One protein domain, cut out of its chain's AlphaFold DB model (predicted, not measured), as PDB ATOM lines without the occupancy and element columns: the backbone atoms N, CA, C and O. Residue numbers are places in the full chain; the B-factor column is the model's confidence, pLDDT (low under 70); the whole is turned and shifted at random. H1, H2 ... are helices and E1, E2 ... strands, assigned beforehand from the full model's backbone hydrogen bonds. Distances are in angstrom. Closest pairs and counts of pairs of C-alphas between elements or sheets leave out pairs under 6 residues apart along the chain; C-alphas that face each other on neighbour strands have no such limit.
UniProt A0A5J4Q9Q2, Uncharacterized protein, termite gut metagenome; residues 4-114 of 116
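Overview. This is residues 4 to 114 of the 116 residues of an uncharacterized protein of termite gut metagenome (UniProt A0A5J4Q9Q2). One twisted sheet of five strands, with the long strand E5 between E1 and E4, has two helices, H1 and H3, side by side over one of its faces. The small helix H2 is near H1 and only grazes the sheet, and the two ends of the printed part come together in a short antiparallel pairing of residues 4 to 5 with 112 to 113. The printed part has 111 residues, with named elements in the order H1 E1 E2 H2 E3 E4 E5 H3, of mixed class. The sheet's order is E2 E1 E5 E4 E3; E1, E5, E4 and E3 are antiparallel neighbours, while E2 meets E1 only at a point. The whole is compact, with a radius of gyration of the C-alphas of 14.0 A and spans of 40 by 34 by 28 A.

Along the chain. H1, residues 12 to 25, begins at C-alpha 12 (-26.627, -30.138, 54.372) and is 20.5 A long. E1, residues 28 to 34, measures 20.2 A. E2, residues 43 to 45, and H2, residues 49 to 53, are short. E3, residues 61 to 66, measures 16.7 A, E4, residues 77 to 84, 22.8 A, and E5, residues 89 to 97, 26.6 A. H3, residues 98 to 107, is 14.6 A long and ends at C-alpha 107 (-17.544, -42.306, 57.447).

Arrangement. E1 and E5 are antiparallel at 161 degrees, with N 32 and O 91 within hydrogen-bond range at 3.0 A. E5 and E4 form a hairpin, with N 94 and O 80 at 2.9 A. E4 and E3 form another, with N 63 and O 81 at 2.8 A; E3, E4 and E5 make a meander, each strand the antiparallel neighbour of the one before. E2 meets E1 at Asp 32, whose C-alpha is 4.2 A from that of Gln 44. H1 is on the sheet at a height of 10.2 A, slantwise to the strands, at 47 degrees to E5 on the local plane; its closest C-alphas to E5 are those of Lys 23 and Ile 94, 6.6 A apart. H3 is on the same face, at a height of 10.4 A, over E4 and only just over E3, on which 3 of its C-alphas fall. H1 and H3 touch at a shallow tilt of 29 degrees, opposite ways; their closest C-alphas, of Ile 25 and Lys 100, are 7.1 A apart. H1 and H2 are close but not clearly touching, with the C-alphas of Ile 16 and Met 53 7.9 A apart. H2 grazes the sheet with residues 49 to 53 and is apart from H3. In H1 and H2 every O i to N i+4 pair is within hydrogen-bond range, in H3 4 of 6.

Size, cuts and confidence. The two C-alphas farthest apart, of Ser 37 and Glu 106, are 41.4 A apart, while those of Phe 4 and Leu 114 are 7.9 A apart. The printed part has no cut, and no link between named elements is long. Mean pLDDT of the printed part is 89.7; residues 69 to 74, in the link from E3 to E4, and 113 to 114 are under 70.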
ATOM      1  N   PHE A   4     -34.019 -46.961  61.601       89.81
ATOM      2  CA  PHE A   4     -33.736 -45.629  61.067       89.81
ATOM      3  C   PHE A   4     -32.489 -45.040  61.725       89.81
ATOM      4  O   PHE A   4     -32.290 -45.163  62.935       89.81
ATOM      5  N   TYR A   5     -31.658 -44.371  60.933       90.25
ATOM      6  CA  TYR A   5     -30.437 -43.724  61.410       90.25
ATOM      7  C   TYR A   5     -30.668 -42.242  61.676       90.25
ATOM      8  O   TYR A   5     -31.471 -41.580  61.012       90.25
ATOM      9  N   ASN A   6     -29.949 -41.701  62.659       87.94
ATOM     10  CA  ASN A   6     -30.059 -40.294  63.008       87.94
ATOM     11  C   ASN A   6     -29.316 -39.437  61.981       87.94
ATOM     12  O   ASN A   6     -28.088 -39.388  61.971       87.94
ATOM     13  N   THR A   7     -30.064 -38.704  61.162       91.25
ATOM     14  CA  THR A   7     -29.512 -37.803  60.140       91.25
ATOM     15  C   THR A   7     -29.514 -36.331  60.566       91.25
ATOM     16  O   THR A   7     -29.133 -35.462  59.778       91.25
ATOM     17  N   ARG A   8     -29.930 -36.014  61.804       87.50
ATOM     18  CA  ARG A   8     -30.045 -34.628  62.302       87.50
ATOM     19  C   ARG A   8     -28.696 -33.950  62.519       87.50
ATOM     20  O   ARG A   8     -28.613 -32.736  62.392       87.50
ATOM     21  N   ASN A   9     -27.661 -34.730  62.821       88.62
ATOM     22  CA  ASN A   9     -26.313 -34.216  63.067       88.62
ATOM     23  C   ASN A   9     -25.514 -33.984  61.775       88.62
ATOM     24  O   ASN A   9     -24.416 -33.442  61.837       88.62
ATOM     25  N   LEU A  10     -26.049 -34.392  60.620       93.38
ATOM     26  CA  LEU A  10     -25.413 -34.160  59.328       93.38
ATOM     27  C   LEU A  10     -25.753 -32.758  58.826       93.38
ATOM     28  O   LEU A  10     -26.931 -32.401  58.705       93.38
ATOM     29  N   SER A  11     -24.724 -31.994  58.465       95.31
ATOM     30  CA  SER A  11     -24.891 -30.753  57.714       95.31
ATOM     31  C   SER A  11     -25.532 -31.030  56.350       95.31
ATOM     32  O   SER A  11     -25.526 -32.156  55.841       95.31
ATOM     33  N   PHE A  12     -26.074 -29.992  55.715       95.44
ATOM     34  CA  PHE A  12     -26.627 -30.138  54.372       95.44
ATOM     35  C   PHE A  12     -25.567 -30.598  53.355       95.44
ATOM     36  O   PHE A  12     -25.835 -31.509  52.576       95.44
ATOM     37  N   SER A  13     -24.341 -30.065  53.427       96.62
ATOM     38  CA  SER A  13     -23.228 -30.518  52.580       96.62
ATOM     39  C   SER A  13     -22.891 -31.995  52.801       96.62
ATOM     40  O   SER A  13     -22.774 -32.737  51.832       96.62
ATOM     41  N   GLN A  14     -22.853 -32.463  54.054       96.75
ATOM     42  CA  GLN A  14     -22.626 -33.879  54.360       96.75
ATOM     43  C   GLN A  14     -23.725 -34.777  53.789       96.75
ATOM     44  O   GLN A  14     -23.434 -35.881  53.342       96.75
ATOM     45  N   LYS A  15     -24.985 -34.322  53.767       97.12
ATOM     46  CA  LYS A  15     -26.079 -35.077  53.136       97.12
ATOM     47  C   LYS A  15     -25.924 -35.153  51.614       97.12
ATOM     48  O   LYS A  15     -26.257 -36.182  51.034       97.12
ATOM     49  N   ILE A  16     -25.424 -34.095  50.971       97.38
ATOM     50  CA  ILE A  16     -25.116 -34.109  49.532       97.38
ATOM     51  C   ILE A  16     -24.008 -35.123  49.242       97.38
ATOM     52  O   ILE A  16     -24.180 -35.972  48.366       97.38
ATOM     53  N   ASP A  17     -22.902 -35.047  49.982       97.75
ATOM     54  CA  ASP A  17     -21.755 -35.942  49.803       97.75
ATOM     55  C   ASP A  17     -22.163 -37.399  50.038       97.75
ATOM     56  O   ASP A  17     -21.858 -38.275  49.231       97.75
ATOM     57  N   LEU A  18     -22.967 -37.639  51.077       96.88
ATOM     58  CA  LEU A  18     -23.542 -38.943  51.380       96.88
ATOM     59  C   LEU A  18     -24.364 -39.488  50.210       96.88
ATOM     60  O   LEU A  18     -24.196 -40.643  49.839       96.88
ATOM     61  N   LEU A  19     -25.252 -38.682  49.618       97.88
ATOM     62  CA  LEU A  19     -26.066 -39.113  48.478       97.88
ATOM     63  C   LEU A  19     -25.205 -39.485  47.266       97.88
ATOM     64  O   LEU A  19     -25.519 -40.464  46.589       97.88
ATOM     65  N   ARG A  20     -24.127 -38.736  47.007       98.00
ATOM     66  CA  ARG A  20     -23.182 -39.021  45.917       98.00
ATOM     67  C   ARG A  20     -22.407 -40.312  46.171       98.00
ATOM     68  O   ARG A  20     -22.446 -41.201  45.328       98.00
ATOM     69  N   ASP A  21     -21.820 -40.465  47.357       97.12
ATOM     70  CA  ASP A  21     -21.115 -41.695  47.739       97.12
ATOM     71  C   ASP A  21     -22.036 -42.922  47.635       97.12
ATOM     72  O   ASP A  21     -21.673 -43.957  47.076       97.12
ATOM     73  N   CYS A  22     -23.262 -42.794  48.150       96.62
ATOM     74  CA  CYS A  22     -24.287 -43.829  48.099       96.62
ATOM     75  C   CYS A  22     -24.646 -44.205  46.658       96.62
ATOM     76  O   CYS A  22     -24.757 -45.384  46.329       96.62
ATOM     77  N   LYS A  23     -24.807 -43.211  45.781       97.06
ATOM     78  CA  LYS A  23     -25.124 -43.400  44.363       97.06
ATOM     79  C   LYS A  23     -24.024 -44.147  43.600       97.06
ATOM     80  O   LYS A  23     -24.348 -44.859  42.642       97.06
ATOM     81  N   ASP A  24     -22.767 -44.009  44.001       96.62
ATOM     82  CA  ASP A  24     -21.633 -44.666  43.341       96.62
ATOM     83  C   ASP A  24     -21.518 -46.153  43.694       96.62
ATOM     84  O   ASP A  24     -21.062 -46.954  42.879       96.62
ATOM     85  N   ILE A  25     -21.972 -46.543  44.888       94.94
ATOM     86  CA  ILE A  25     -21.864 -47.922  45.390       94.94
ATOM     87  C   ILE A  25     -23.193 -48.693  45.374       94.94
ATOM     88  O   ILE A  25     -23.206 -49.898  45.652       94.94
ATOM     89  N   CYS A  26     -24.302 -48.007  45.082       95.00
ATOM     90  CA  CYS A  26     -25.635 -48.598  45.014       95.00
ATOM     91  C   CYS A  26     -25.746 -49.650  43.908       95.00
ATOM     92  O   CYS A  26     -25.061 -49.588  42.887       95.00
ATOM     93  N   TYR A  27     -26.657 -50.603  44.097       94.19
ATOM     94  CA  TYR A  27     -27.037 -51.533  43.030       94.19
ATOM     95  C   TYR A  27     -28.246 -51.024  42.236       94.19
ATOM     96  O   TYR A  27     -28.434 -51.405  41.085       94.19
ATOM     97  N   THR A  28     -29.070 -50.157  42.832       95.44
ATOM     98  CA  THR A  28     -30.170 -49.492  42.134       95.44
ATOM     99  C   THR A  28     -30.529 -48.168  42.795       95.44
ATOM    100  O   THR A  28     -30.315 -47.958  43.992       95.44
ATOM    101  N   TRP A  29     -31.101 -47.280  41.994       97.56
ATOM    102  CA  TRP A  29     -31.703 -46.031  42.426       97.56
ATOM    103  C   TRP A  29     -32.760 -45.616  41.401       97.56
ATOM    104  O   TRP A  29     -32.686 -45.995  40.230       97.56
ATOM    105  N   TRP A  30     -33.749 -44.841  41.833       98.06
ATOM    106  CA  TRP A  30     -34.770 -44.298  40.941       98.06
ATOM    107  C   TRP A  30     -35.384 -43.025  41.517       98.06
ATOM    108  O   TRP A  30     -35.119 -42.640  42.661       98.06
ATOM    109  N   VAL A  31     -36.203 -42.368  40.696       97.81
ATOM    110  CA  VAL A  31     -36.918 -41.150  41.062       97.81
ATOM    111  C   VAL A  31     -38.410 -41.368  40.901       97.81
ATOM    112  O   VAL A  31     -38.863 -41.810  39.845       97.81
ATOM    113  N   ASP A  32     -39.165 -40.991  41.927       96.94
ATOM    114  CA  ASP A  32     -40.616 -40.882  41.834       96.94
ATOM    115  C   ASP A  32     -41.048 -39.419  41.877       96.94
ATOM    116  O   ASP A  32     -40.398 -38.573  42.497       96.94
ATOM    117  N   LYS A  33     -42.209 -39.140  41.291       95.81
ATOM    118  CA  LYS A  33     -42.972 -37.919  41.549       95.81
ATOM    119  C   LYS A  33     -44.312 -38.234  42.203       95.81
ATOM    120  O   LYS A  33     -44.911 -39.273  41.926       95.81
ATOM    121  N   LEU A  34     -44.808 -37.318  43.026       94.44
ATOM    122  CA  LEU A  34     -46.187 -37.319  43.503       94.44
ATOM    123  C   LEU A  34     -46.821 -35.967  43.193       94.44
ATOM    124  O   LEU A  34     -46.403 -34.932  43.708       94.44
ATOM    125  N   GLU A  35     -47.849 -36.011  42.355       91.94
ATOM    126  CA  GLU A  35     -48.635 -34.856  41.946       91.94
ATOM    127  C   GLU A  35     -50.085 -35.092  42.365       91.94
ATOM    128  O   GLU A  35     -50.863 -35.672  41.611       91.94
ATOM    129  N   CYS A  36     -50.446 -34.679  43.582       88.25
ATOM    130  CA  CYS A  36     -51.745 -35.011  44.182       88.25
ATOM    131  C   CYS A  36     -52.958 -34.499  43.385       88.25
ATOM    132  O   CYS A  36     -54.054 -35.025  43.555       88.25
ATOM    133  N   SER A  37     -52.780 -33.498  42.516       89.12
ATOM    134  CA  SER A  37     -53.810 -33.029  41.577       89.12
ATOM    135  C   SER A  37     -54.080 -34.003  40.425       89.12
ATOM    136  O   SER A  37     -55.144 -33.936  39.819       89.12
ATOM    137  N   VAL A  38     -53.135 -34.893  40.115       88.81
ATOM    138  CA  VAL A  38     -53.226 -35.882  39.029       88.81
ATOM    139  C   VAL A  38     -53.447 -37.285  39.588       88.81
ATOM    140  O   VAL A  38     -54.278 -38.035  39.084       88.81
ATOM    141  N   SER A  39     -52.698 -37.658  40.626       89.62
ATOM    142  CA  SER A  39     -52.764 -38.975  41.251       89.62
ATOM    143  C   SER A  39     -52.315 -38.908  42.705       89.62
ATOM    144  O   SER A  39     -51.349 -38.230  43.047       89.62
ATOM    145  N   LEU A  40     -52.975 -39.687  43.559       89.38
ATOM    146  CA  LEU A  40     -52.552 -39.890  44.949       89.38
ATOM    147  C   LEU A  40     -51.434 -40.937  45.084       89.38
ATOM    148  O   LEU A  40     -50.964 -41.201  46.187       89.38
ATOM    149  N   SER A  41     -51.015 -41.551  43.974       92.69
ATOM    150  CA  SER A  41     -49.943 -42.545  43.946       92.69
ATOM    151  C   SER A  41     -48.657 -41.948  43.391       92.69
ATOM    152  O   SER A  41     -48.678 -41.206  42.408       92.69
ATOM    153  N   ARG A  42     -47.521 -42.338  43.979       94.06
ATOM    154  CA  ARG A  42     -46.200 -42.049  43.409       94.06
ATOM    155  C   ARG A  42     -46.087 -42.667  42.020       94.06
ATOM    156  O   ARG A  42     -46.608 -43.754  41.781       94.06
ATOM    157  N   GLN A  43     -45.435 -41.954  41.114       95.50
ATOM    158  CA  GLN A  43     -45.173 -42.394  39.751       95.50
ATOM    159  C   GLN A  43     -43.669 -42.348  39.515       95.50
ATOM    160  O   GLN A  43     -43.075 -41.273  39.623       95.50
ATOM    161  N   GLN A  44     -43.072 -43.491  39.186       96.69
ATOM    162  CA  GLN A  44     -41.672 -43.545  38.787       96.69
ATOM    163  C   GLN A  44     -41.485 -42.768  37.482       96.69
ATOM    164  O   GLN A  44     -42.293 -42.878  36.557       96.69
ATOM    165  N   ILE A  45     -40.428 -41.965  37.414       96.75
ATOM    166  CA  ILE A  45     -40.100 -41.147  36.248       96.75
ATOM    167  C   ILE A  45     -38.636 -41.308  35.862       96.75
ATOM    168  O   ILE A  45     -37.773 -41.589  36.694       96.75
ATOM    169  N   GLU A  46     -38.348 -41.067  34.590       97.44
ATOM    170  CA  GLU A  46     -36.977 -40.962  34.113       97.44
ATOM    171  C   GLU A  46     -36.409 -39.583  34.479       97.44
ATOM    172  O   GLU A  46     -36.866 -38.541  34.004       97.44
ATOM    173  N   MET A  47     -35.414 -39.567  35.364       97.25
ATOM    174  CA  MET A  47     -34.695 -38.361  35.760       97.25
ATOM    175  C   MET A  47     -33.252 -38.721  36.101       97.25
ATOM    176  O   MET A  47     -33.000 -39.640  36.875       97.25
ATOM    177  N   SER A  48     -32.297 -37.983  35.534       97.88
ATOM    178  CA  SER A  48     -30.876 -38.144  35.855       97.88
ATOM    179  C   SER A  48     -30.589 -37.781  37.309       97.88
ATOM    180  O   SER A  48     -31.223 -36.873  37.850       97.88
ATOM    181  N   PHE A  49     -29.557 -38.395  37.885       97.44
ATOM    182  CA  PHE A  49     -29.159 -38.152  39.267       97.44
ATOM    183  C   PHE A  49     -28.858 -36.669  39.543       97.44
ATOM    184  O   PHE A  49     -29.372 -36.107  40.504       97.44
ATOM    185  N   ASP A  50     -28.122 -35.991  38.660       97.88
ATOM    186  CA  ASP A  50     -27.790 -34.573  38.863       97.88
ATOM    187  C   ASP A  50     -29.042 -33.679  38.906       97.88
ATOM    188  O   ASP A  50     -29.185 -32.855  39.806       97.88
ATOM    189  N   LYS A  51     -30.021 -33.923  38.024       97.19
ATOM    190  CA  LYS A  51     -31.302 -33.191  38.019       97.19
ATOM    191  C   LYS A  51     -32.136 -33.385  39.282       97.19
ATOM    192  O   LYS A  51     -32.832 -32.459  39.691       97.19
ATOM    193  N   ILE A  52     -32.143 -34.580  39.878       97.00
ATOM    194  CA  ILE A  52     -32.858 -34.778  41.147       97.00
ATOM    195  C   ILE A  52     -32.082 -34.130  42.297       97.00
ATOM    196  O   ILE A  52     -32.698 -33.499  43.151       97.00
ATOM    197  N   MET A  53     -30.747 -34.162  42.271       97.38
ATOM    198  CA  MET A  53     -29.910 -33.471  43.258       97.38
ATOM    199  C   MET A  53     -30.103 -31.949  43.258       97.38
ATOM    200  O   MET A  53     -30.093 -31.353  44.329       97.38
ATOM    201  N   GLU A  54     -30.379 -31.318  42.111       96.19
ATOM    202  CA  GLU A  54     -30.763 -29.893  42.038       96.19
ATOM    203  C   GLU A  54     -32.042 -29.563  42.832       96.19
ATOM    204  O   GLU A  54     -32.273 -28.412  43.199       96.19
ATOM    205  N   LYS A  55     -32.892 -30.561  43.103       95.38
ATOM    206  CA  LYS A  55     -34.125 -30.403  43.890       95.38
ATOM    207  C   LYS A  55     -33.908 -30.634  45.384       95.38
ATOM    208  O   LYS A  55     -34.808 -30.336  46.173       95.38
ATOM    209  N   PHE A  56     -32.760 -31.183  45.779       95.56
ATOM    210  CA  PHE A  56     -32.436 -31.416  47.178       95.56
ATOM    211  C   PHE A  56     -32.101 -30.088  47.860       95.56
ATOM    212  O   PHE A  56     -31.292 -29.306  47.371       95.56
ATOM    213  N   ASN A  57     -32.746 -29.816  48.991       93.62
ATOM    214  CA  ASN A  57     -32.570 -28.585  49.757       93.62
ATOM    215  C   ASN A  57     -32.688 -28.872  51.260       93.62
ATOM    216  O   ASN A  57     -33.055 -29.976  51.663       93.62
ATOM    217  N   GLU A  58     -32.401 -27.879  52.101       92.38
ATOM    218  CA  GLU A  58     -32.394 -28.043  53.562       92.38
ATOM    219  C   GLU A  58     -33.760 -28.407  54.162       92.38
ATOM    220  O   GLU A  58     -33.822 -28.999  55.237       92.38
ATOM    221  N   SER A  59     -34.851 -28.086  53.461       91.44
ATOM    222  CA  SER A  59     -36.218 -28.419  53.881       91.44
ATOM    223  C   SER A  59     -36.655 -29.817  53.431       91.44
ATOM    224  O   SER A  59     -37.762 -30.245  53.751       91.44
ATOM    225  N   ALA A  60     -35.824 -30.538  52.677       93.94
ATOM    226  CA  ALA A  60     -36.151 -31.876  52.219       93.94
ATOM    227  C   ALA A  60     -36.205 -32.865  53.392       93.94
ATOM    228  O   ALA A  60     -35.331 -32.895  54.263       93.94
ATOM    229  N   HIS A  61     -37.210 -33.738  53.381       94.00
ATOM    230  CA  HIS A  61     -37.269 -34.847  54.326       94.00
ATOM    231  C   HIS A  61     -36.252 -35.910  53.906       94.00
ATOM    232  O   HIS A  61     -36.403 -36.493  52.836       94.00
ATOM    233  N   PHE A  62     -35.229 -36.141  54.731       95.69
ATOM    234  CA  PHE A  62     -34.081 -36.998  54.430       95.69
ATOM    235  C   PHE A  62     -34.033 -38.215  55.362       95.69
ATOM    236  O   PHE A  62     -34.102 -38.060  56.584       95.69
ATOM    237  N   VAL A  63     -33.877 -39.410  54.796       94.75
ATOM    238  CA  VAL A  63     -33.968 -40.686  55.515       94.75
ATOM    239  C   VAL A  63     -32.814 -41.606  55.139       94.75
ATOM    240  O   VAL A  63     -32.454 -41.721  53.970       94.75
ATOM    241  N   VAL A  64     -32.283 -42.297  56.148       94.56
ATOM    242  CA  VAL A  64     -31.413 -43.467  56.006       94.56
ATOM    243  C   VAL A  64     -32.028 -44.581  56.850       94.56
ATOM    244  O   VAL A  64     -32.218 -44.403  58.056       94.56
ATOM    245  N   ALA A  65     -32.378 -45.697  56.219       91.38
ATOM    246  CA  ALA A  65     -33.050 -46.818  56.862       91.38
ATOM    247  C   ALA A  65     -32.402 -48.150  56.477       91.38
ATOM    248  O   ALA A  65     -32.124 -48.392  55.309       91.38
ATOM    249  N   ASP A  66     -32.208 -49.025  57.453       90.06
ATOM    250  CA  ASP A  66     -31.911 -50.438  57.242       90.06
ATOM    251  C   ASP A  66     -33.233 -51.211  57.109       90.06
ATOM    252  O   ASP A  66     -34.055 -51.226  58.034       90.06
ATOM    253  N   ARG A  67     -33.428 -51.853  55.952       85.44
ATOM    254  CA  ARG A  67     -34.619 -52.632  55.585       85.44
ATOM    255  C   ARG A  67     -34.394 -54.143  55.742       85.44
ATOM    256  O   ARG A  67     -34.869 -54.939  54.939       85.44
ATOM    257  N   THR A  68     -33.695 -54.564  56.797       72.81
ATOM    258  CA  THR A  68     -33.374 -55.980  57.091       72.81
ATOM    259  C   THR A  68     -34.586 -56.919  57.232       72.81
ATOM    260  O   THR A  68     -34.408 -58.133  57.197       72.81
ATOM    261  N   PHE A  69     -35.821 -56.424  57.394       61.50
ATOM    262  CA  PHE A  69     -36.954 -57.275  57.795       61.50
ATOM    263  C   PHE A  69     -38.234 -57.141  56.957       61.50
ATOM    264  O   PHE A  69     -39.329 -57.337  57.489       61.50
ATOM    265  N   PHE A  70     -38.130 -56.839  55.662       53.06
ATOM    266  CA  PHE A  70     -39.286 -56.948  54.771       53.06
ATOM    267  C   PHE A  70     -39.346 -58.354  54.145       53.06
ATOM    268  O   PHE A  70     -38.502 -58.667  53.314       53.06
ATOM    269  N   PRO A  71     -40.340 -59.208  54.472       52.16
ATOM    270  CA  PRO A  71     -40.434 -60.584  53.954       52.16
ATOM    271  C   PRO A  71     -40.699 -60.681  52.437       52.16
ATOM    272  O   PRO A  71     -40.876 -61.777  51.914       52.16
ATOM    273  N   ILE A  72     -40.751 -59.545  51.737       56.69
ATOM    274  CA  ILE A  72     -41.033 -59.432  50.301       56.69
ATOM    275  C   ILE A  72     -39.751 -59.113  49.513       56.69
ATOM    276  O   ILE A  72     -39.610 -59.558  48.376       56.69
ATOM    277  N   ASP A  73     -38.790 -58.416  50.123       55.22
ATOM    278  CA  ASP A  73     -37.506 -58.110  49.503       55.22
ATOM    279  C   ASP A  73     -36.493 -59.159  49.975       55.22
ATOM    280  O   ASP A  73     -36.008 -59.121  51.101       55.22
ATOM    281  N   ALA A  74     -36.165 -60.125  49.115       61.31
ATOM    282  CA  ALA A  74     -35.250 -61.231  49.429       61.31
ATOM    283  C   ALA A  74     -33.805 -60.794  49.771       61.31
ATOM    284  O   ALA A  74     -32.948 -61.639  50.025       61.31
ATOM    285  N   ILE A  75     -33.516 -59.489  49.755       70.56
ATOM    286  CA  ILE A  75     -32.182 -58.915  49.917       70.56
ATOM    287  C   ILE A  75     -32.227 -57.834  50.997       70.56
ATOM    288  O   ILE A  75     -32.883 -56.798  50.841       70.56
ATOM    289  N   LYS A  76     -31.463 -58.061  52.071       81.12
ATOM    290  CA  LYS A  76     -31.140 -57.048  53.078       81.12
ATOM    291  C   LYS A  76     -30.456 -55.864  52.393       81.12
ATOM    292  O   LYS A  76     -29.406 -56.026  51.772       81.12
ATOM    293  N   HIS A  77     -31.036 -54.678  52.528       88.75
ATOM    294  CA  HIS A  77     -30.481 -53.461  51.957       88.75
ATOM    295  C   HIS A  77     -30.741 -52.253  52.850       88.75
ATOM    296  O   HIS A  77     -31.660 -52.226  53.668       88.75
ATOM    297  N   PHE A  78     -29.929 -51.230  52.635       91.75
ATOM    298  CA  PHE A  78     -30.158 -49.895  53.140       91.75
ATOM    299  C   PHE A  78     -30.856 -49.059  52.087       91.75
ATOM    300  O   PHE A  78     -30.546 -49.147  50.900       91.75
ATOM    301  N   GLU A  79     -31.776 -48.229  52.548       92.94
ATOM    302  CA  GLU A  79     -32.475 -47.235  51.762       92.94
ATOM    303  C   GLU A  79     -32.034 -45.844  52.206       92.94
ATOM    304  O   GLU A  79     -32.163 -45.473  53.375       92.94
ATOM    305  N   ILE A  80     -31.515 -45.073  51.255       95.69
ATOM    306  CA  ILE A  80     -31.184 -43.666  51.434       95.69
ATOM    307  C   ILE A  80     -32.109 -42.887  50.518       95.69
ATOM    308  O   ILE A  80     -32.148 -43.133  49.310       95.69
ATOM    309  N   ALA A  81     -32.875 -41.969  51.092       95.81
ATOM    310  CA  ALA A  81     -33.919 -41.280  50.361       95.81
ATOM    311  C   ALA A  81     -34.071 -39.830  50.796       95.81
ATOM    312  O   ALA A  81     -33.844 -39.472  51.955       95.81
ATOM    313  N   PHE A  82     -34.539 -38.998  49.869       96.88
ATOM    314  CA  PHE A  82     -35.088 -37.698  50.225       96.88
ATOM    315  C   PHE A  82     -36.383 -37.407  49.478       96.88
ATOM    316  O   PHE A  82     -36.601 -37.903  48.374       96.88
ATOM    317  N   ARG A  83     -37.215 -36.553  50.077       95.38
ATOM    318  CA  ARG A  83     -38.374 -35.919  49.442       95.38
ATOM    319  C   ARG A  83     -38.152 -34.415  49.359       95.38
ATOM    320  O   ARG A  83     -38.047 -33.756  50.395       95.38
ATOM    321  N   ALA A  84     -38.141 -33.871  48.147       89.94
ATOM    322  CA  ALA A  84     -38.205 -32.431  47.929       89.94
ATOM    323  C   ALA A  84     -39.640 -31.960  48.210       89.94
ATOM    324  O   ALA A  84     -40.531 -32.224  47.407       89.94
ATOM    325  N   MET A  85     -39.862 -31.309  49.358       81.62
ATOM    326  CA  MET A  85     -41.186 -30.850  49.801       81.62
ATOM    327  C   MET A  85     -41.636 -29.608  49.018       81.62
ATOM    328  O   MET A  85     -41.508 -28.481  49.495       81.62
ATOM    329  N   THR A  86     -42.126 -29.798  47.796       79.38
ATOM    330  CA  THR A  86     -42.642 -28.706  46.952       79.38
ATOM    331  C   THR A  86     -44.092 -28.977  46.542       79.38
ATOM    332  O   THR A  86     -44.666 -29.983  46.943       79.38
ATOM    333  N   VAL A  87     -44.708 -28.092  45.744       78.75
ATOM    334  CA  VAL A  87     -46.061 -28.323  45.185       78.75
ATOM    335  C   VAL A  87     -46.125 -29.646  44.408       78.75
ATOM    336  O   VAL A  87     -47.147 -30.327  44.416       78.75
ATOM    337  N   LEU A  88     -45.011 -30.016  43.773       87.69
ATOM    338  CA  LEU A  88     -44.790 -31.312  43.151       87.69
ATOM    339  C   LEU A  88     -43.686 -32.034  43.924       87.69
ATOM    340  O   LEU A  88     -42.522 -31.631  43.884       87.69
ATOM    341  N   ASP A  89     -44.031 -33.097  44.637       92.88
ATOM    342  CA  ASP A  89     -43.031 -33.821  45.408       92.88
ATOM    343  C   ASP A  89     -42.187 -34.703  44.496       92.88
ATOM    344  O   ASP A  89     -42.716 -35.487  43.706       92.88
ATOM    345  N   TYR A  90     -40.871 -34.612  44.660       95.81
ATOM    346  CA  TYR A  90     -39.917 -35.523  44.038       95.81
ATOM    347  C   TYR A  90     -39.231 -36.356  45.109       95.81
ATOM    348  O   TYR A  90     -38.832 -35.823  46.147       95.81
ATOM    349  N   PHE A  91     -39.075 -37.645  44.835       97.19
ATOM    350  CA  PHE A  91     -38.442 -38.607  45.723       97.19
ATOM    351  C   PHE A  91     -37.228 -39.198  45.031       97.19
ATOM    352  O   PHE A  91     -37.340 -39.652  43.896       97.19
ATOM    353  N   LEU A  92     -36.100 -39.225  45.726       98.00
ATOM    354  CA  LEU A  92     -34.961 -40.051  45.350       98.00
ATOM    355  C   LEU A  92     -34.941 -41.283  46.245       98.00
ATOM    356  O   LEU A  92     -35.054 -41.146  47.462       98.00
ATOM    357  N   TRP A  93     -34.730 -42.447  45.642       97.38
ATOM    358  CA  TRP A  93     -34.491 -43.703  46.342       97.38
ATOM    359  C   TRP A  93     -33.153 -44.269  45.903       97.38
ATOM    360  O   TRP A  93     -32.913 -44.405  44.707       97.38
ATOM    361  N   ILE A  94     -32.295 -44.617  46.855       97.19
ATOM    362  CA  ILE A  94     -31.032 -45.317  46.618       97.19
ATOM    363  C   ILE A  94     -31.031 -46.570  47.483       97.19
ATOM    364  O   ILE A  94     -31.266 -46.474  48.689       97.19
ATOM    365  N   ARG A  95     -30.742 -47.730  46.883       94.75
ATOM    366  CA  ARG A  95     -30.606 -48.993  47.614       94.75
ATOM    367  C   ARG A  95     -29.184 -49.535  47.559       94.75
ATOM    368  O   ARG A  95     -28.570 -49.615  46.492       94.75
ATOM    369  N   ILE A  96     -28.670 -49.921  48.723       93.25
ATOM    370  CA  ILE A  96     -27.284 -50.363  48.912       93.25
ATOM    371  C   ILE A  96     -27.265 -51.658  49.719       93.25
ATOM    372  O   ILE A  96     -28.020 -51.808  50.674       93.25
ATOM    373  N   GLU A  97     -26.400 -52.593  49.344       89.75
ATOM    374  CA  GLU A  97     -26.155 -53.815  50.115       89.75
ATOM    375  C   GLU A  97     -25.479 -53.498  51.457       89.75
ATOM    376  O   GLU A  97     -24.651 -52.590  51.554       89.75
ATOM    377  N   ASP A  98     -25.797 -54.287  52.481       85.75
ATOM    378  CA  ASP A  98     -25.314 -54.100  53.856       85.75
ATOM    379  C   ASP A  98     -23.790 -53.925  53.956       85.75
ATOM    380  O   ASP A  98     -23.313 -52.940  54.518       85.75
ATOM    381  N   GLU A  99     -23.017 -54.819  53.332       85.31
ATOM    382  CA  GLU A  99     -21.548 -54.809  53.410       85.31
ATOM    383  C   GLU A  99     -20.924 -53.490  52.930       85.31
ATOM    384  O   GLU A  99     -19.927 -53.017  53.481       85.31
ATOM    385  N   LYS A 100     -21.518 -52.871  51.903       87.69
ATOM    386  CA  LYS A 100     -21.039 -51.595  51.356       87.69
ATOM    387  C   LYS A 100     -21.460 -50.424  52.236       87.69
ATOM    388  O   LYS A 100     -20.716 -49.449  52.346       87.69
ATOM    389  N   MET A 101     -22.626 -50.524  52.874       88.69
ATOM    390  CA  MET A 101     -23.176 -49.443  53.680       88.69
ATOM    391  C   MET A 101     -22.427 -49.237  54.999       88.69
ATOM    392  O   MET A 101     -22.296 -48.096  55.435       88.69
ATOM    393  N   GLN A 102     -21.871 -50.287  55.613       86.31
ATOM    394  CA  GLN A 102     -21.150 -50.147  56.890       86.31
ATOM    395  C   GLN A 102     -20.027 -49.095  56.820       86.31
ATOM    396  O   GLN A 102     -19.930 -48.225  57.683       86.31
ATOM    397  N   LYS A 103     -19.265 -49.070  55.716       88.19
ATOM    398  CA  LYS A 103     -18.213 -48.063  55.481       88.19
ATOM    399  C   LYS A 103     -18.758 -46.634  55.399       88.19
ATOM    400  O   LYS A 103     -18.092 -45.691  55.818       88.19
ATOM    401  N   ILE A 104     -19.961 -46.463  54.851       91.62
ATOM    402  CA  ILE A 104     -20.635 -45.163  54.772       91.62
ATOM    403  C   ILE A 104     -21.109 -44.727  56.158       91.62
ATOM    404  O   ILE A 104     -20.871 -43.590  56.557       91.62
ATOM    405  N   LEU A 105     -21.738 -45.622  56.920       89.75
ATOM    406  CA  LEU A 105     -22.212 -45.306  58.270       89.75
ATOM    407  C   LEU A 105     -21.064 -44.852  59.177       89.75
ATOM    408  O   LEU A 105     -21.203 -43.840  59.864       89.75
ATOM    409  N   GLU A 106     -19.919 -45.538  59.111       88.94
ATOM    410  CA  GLU A 106     -18.692 -45.154  59.817       88.94
ATOM    411  C   GLU A 106     -18.162 -43.790  59.353       88.94
ATOM    412  O   GLU A 106     -17.927 -42.912  60.185       88.94
ATOM    413  N   LYS A 107     -18.034 -43.571  58.032       92.06
ATOM    414  CA  LYS A 107     -17.544 -42.306  57.447       92.06
ATOM    415  C   LYS A 107     -18.348 -41.090  57.920       92.06
ATOM    416  O   LYS A 107     -17.771 -40.030  58.151       92.06
ATOM    417  N   TYR A 108     -19.664 -41.237  58.053       92.69
ATOM    418  CA  TYR A 108     -20.573 -40.154  58.433       92.69
ATOM    419  C   TYR A 108     -20.969 -40.170  59.920       92.69
ATOM    420  O   TYR A 108     -21.790 -39.352  60.334       92.69
ATOM    421  N   GLY A 109     -20.398 -41.069  60.731       87.69
ATOM    422  CA  GLY A 109     -20.660 -41.154  62.172       87.69
ATOM    423  C   GLY A 109     -22.134 -41.390  62.518       87.69
ATOM    424  O   GLY A 109     -22.642 -40.821  63.488       87.69
ATOM    425  N   MET A 110     -22.849 -42.170  61.701       85.81
ATOM    426  CA  MET A 110     -24.286 -42.380  61.877       85.81
ATOM    427  C   MET A 110     -24.578 -43.426  62.949       85.81
ATOM    428  O   MET A 110     -24.112 -44.558  62.877       85.81
ATOM    429  N   ASN A 111     -25.442 -43.063  63.897       80.62
ATOM    430  CA  ASN A 111     -25.946 -43.961  64.932       80.62
ATOM    431  C   ASN A 111     -27.433 -44.259  64.704       80.62
ATOM    432  O   ASN A 111     -28.162 -43.437  64.137       80.62
ATOM    433  N   THR A 112     -27.890 -45.424  65.158       75.44
ATOM    434  CA  THR A 112     -29.301 -45.815  65.083       75.44
ATOM    435  C   THR A 112     -30.164 -44.949  66.003       75.44
ATOM    436  O   THR A 112     -29.726 -44.485  67.057       75.44
ATOM    437  N   VAL A 113     -31.412 -44.715  65.601       65.12
ATOM    438  CA  VAL A 113     -32.440 -44.116  66.454       65.12
ATOM    439  C   VAL A 113     -33.337 -45.242  66.948       65.12
ATOM    440  O   VAL A 113     -33.987 -45.915  66.151       65.12
ATOM    441  N   LEU A 114     -33.401 -45.431  68.267       48.28
ATOM    442  CA  LEU A 114     -34.494 -46.176  68.889       48.28
ATOM    443  C   LEU A 114     -35.767 -45.345  68.723       48.28
ATOM    444  O   LEU A 114     -35.948 -44.333  69.399       48.28
TER     445      LEU A 114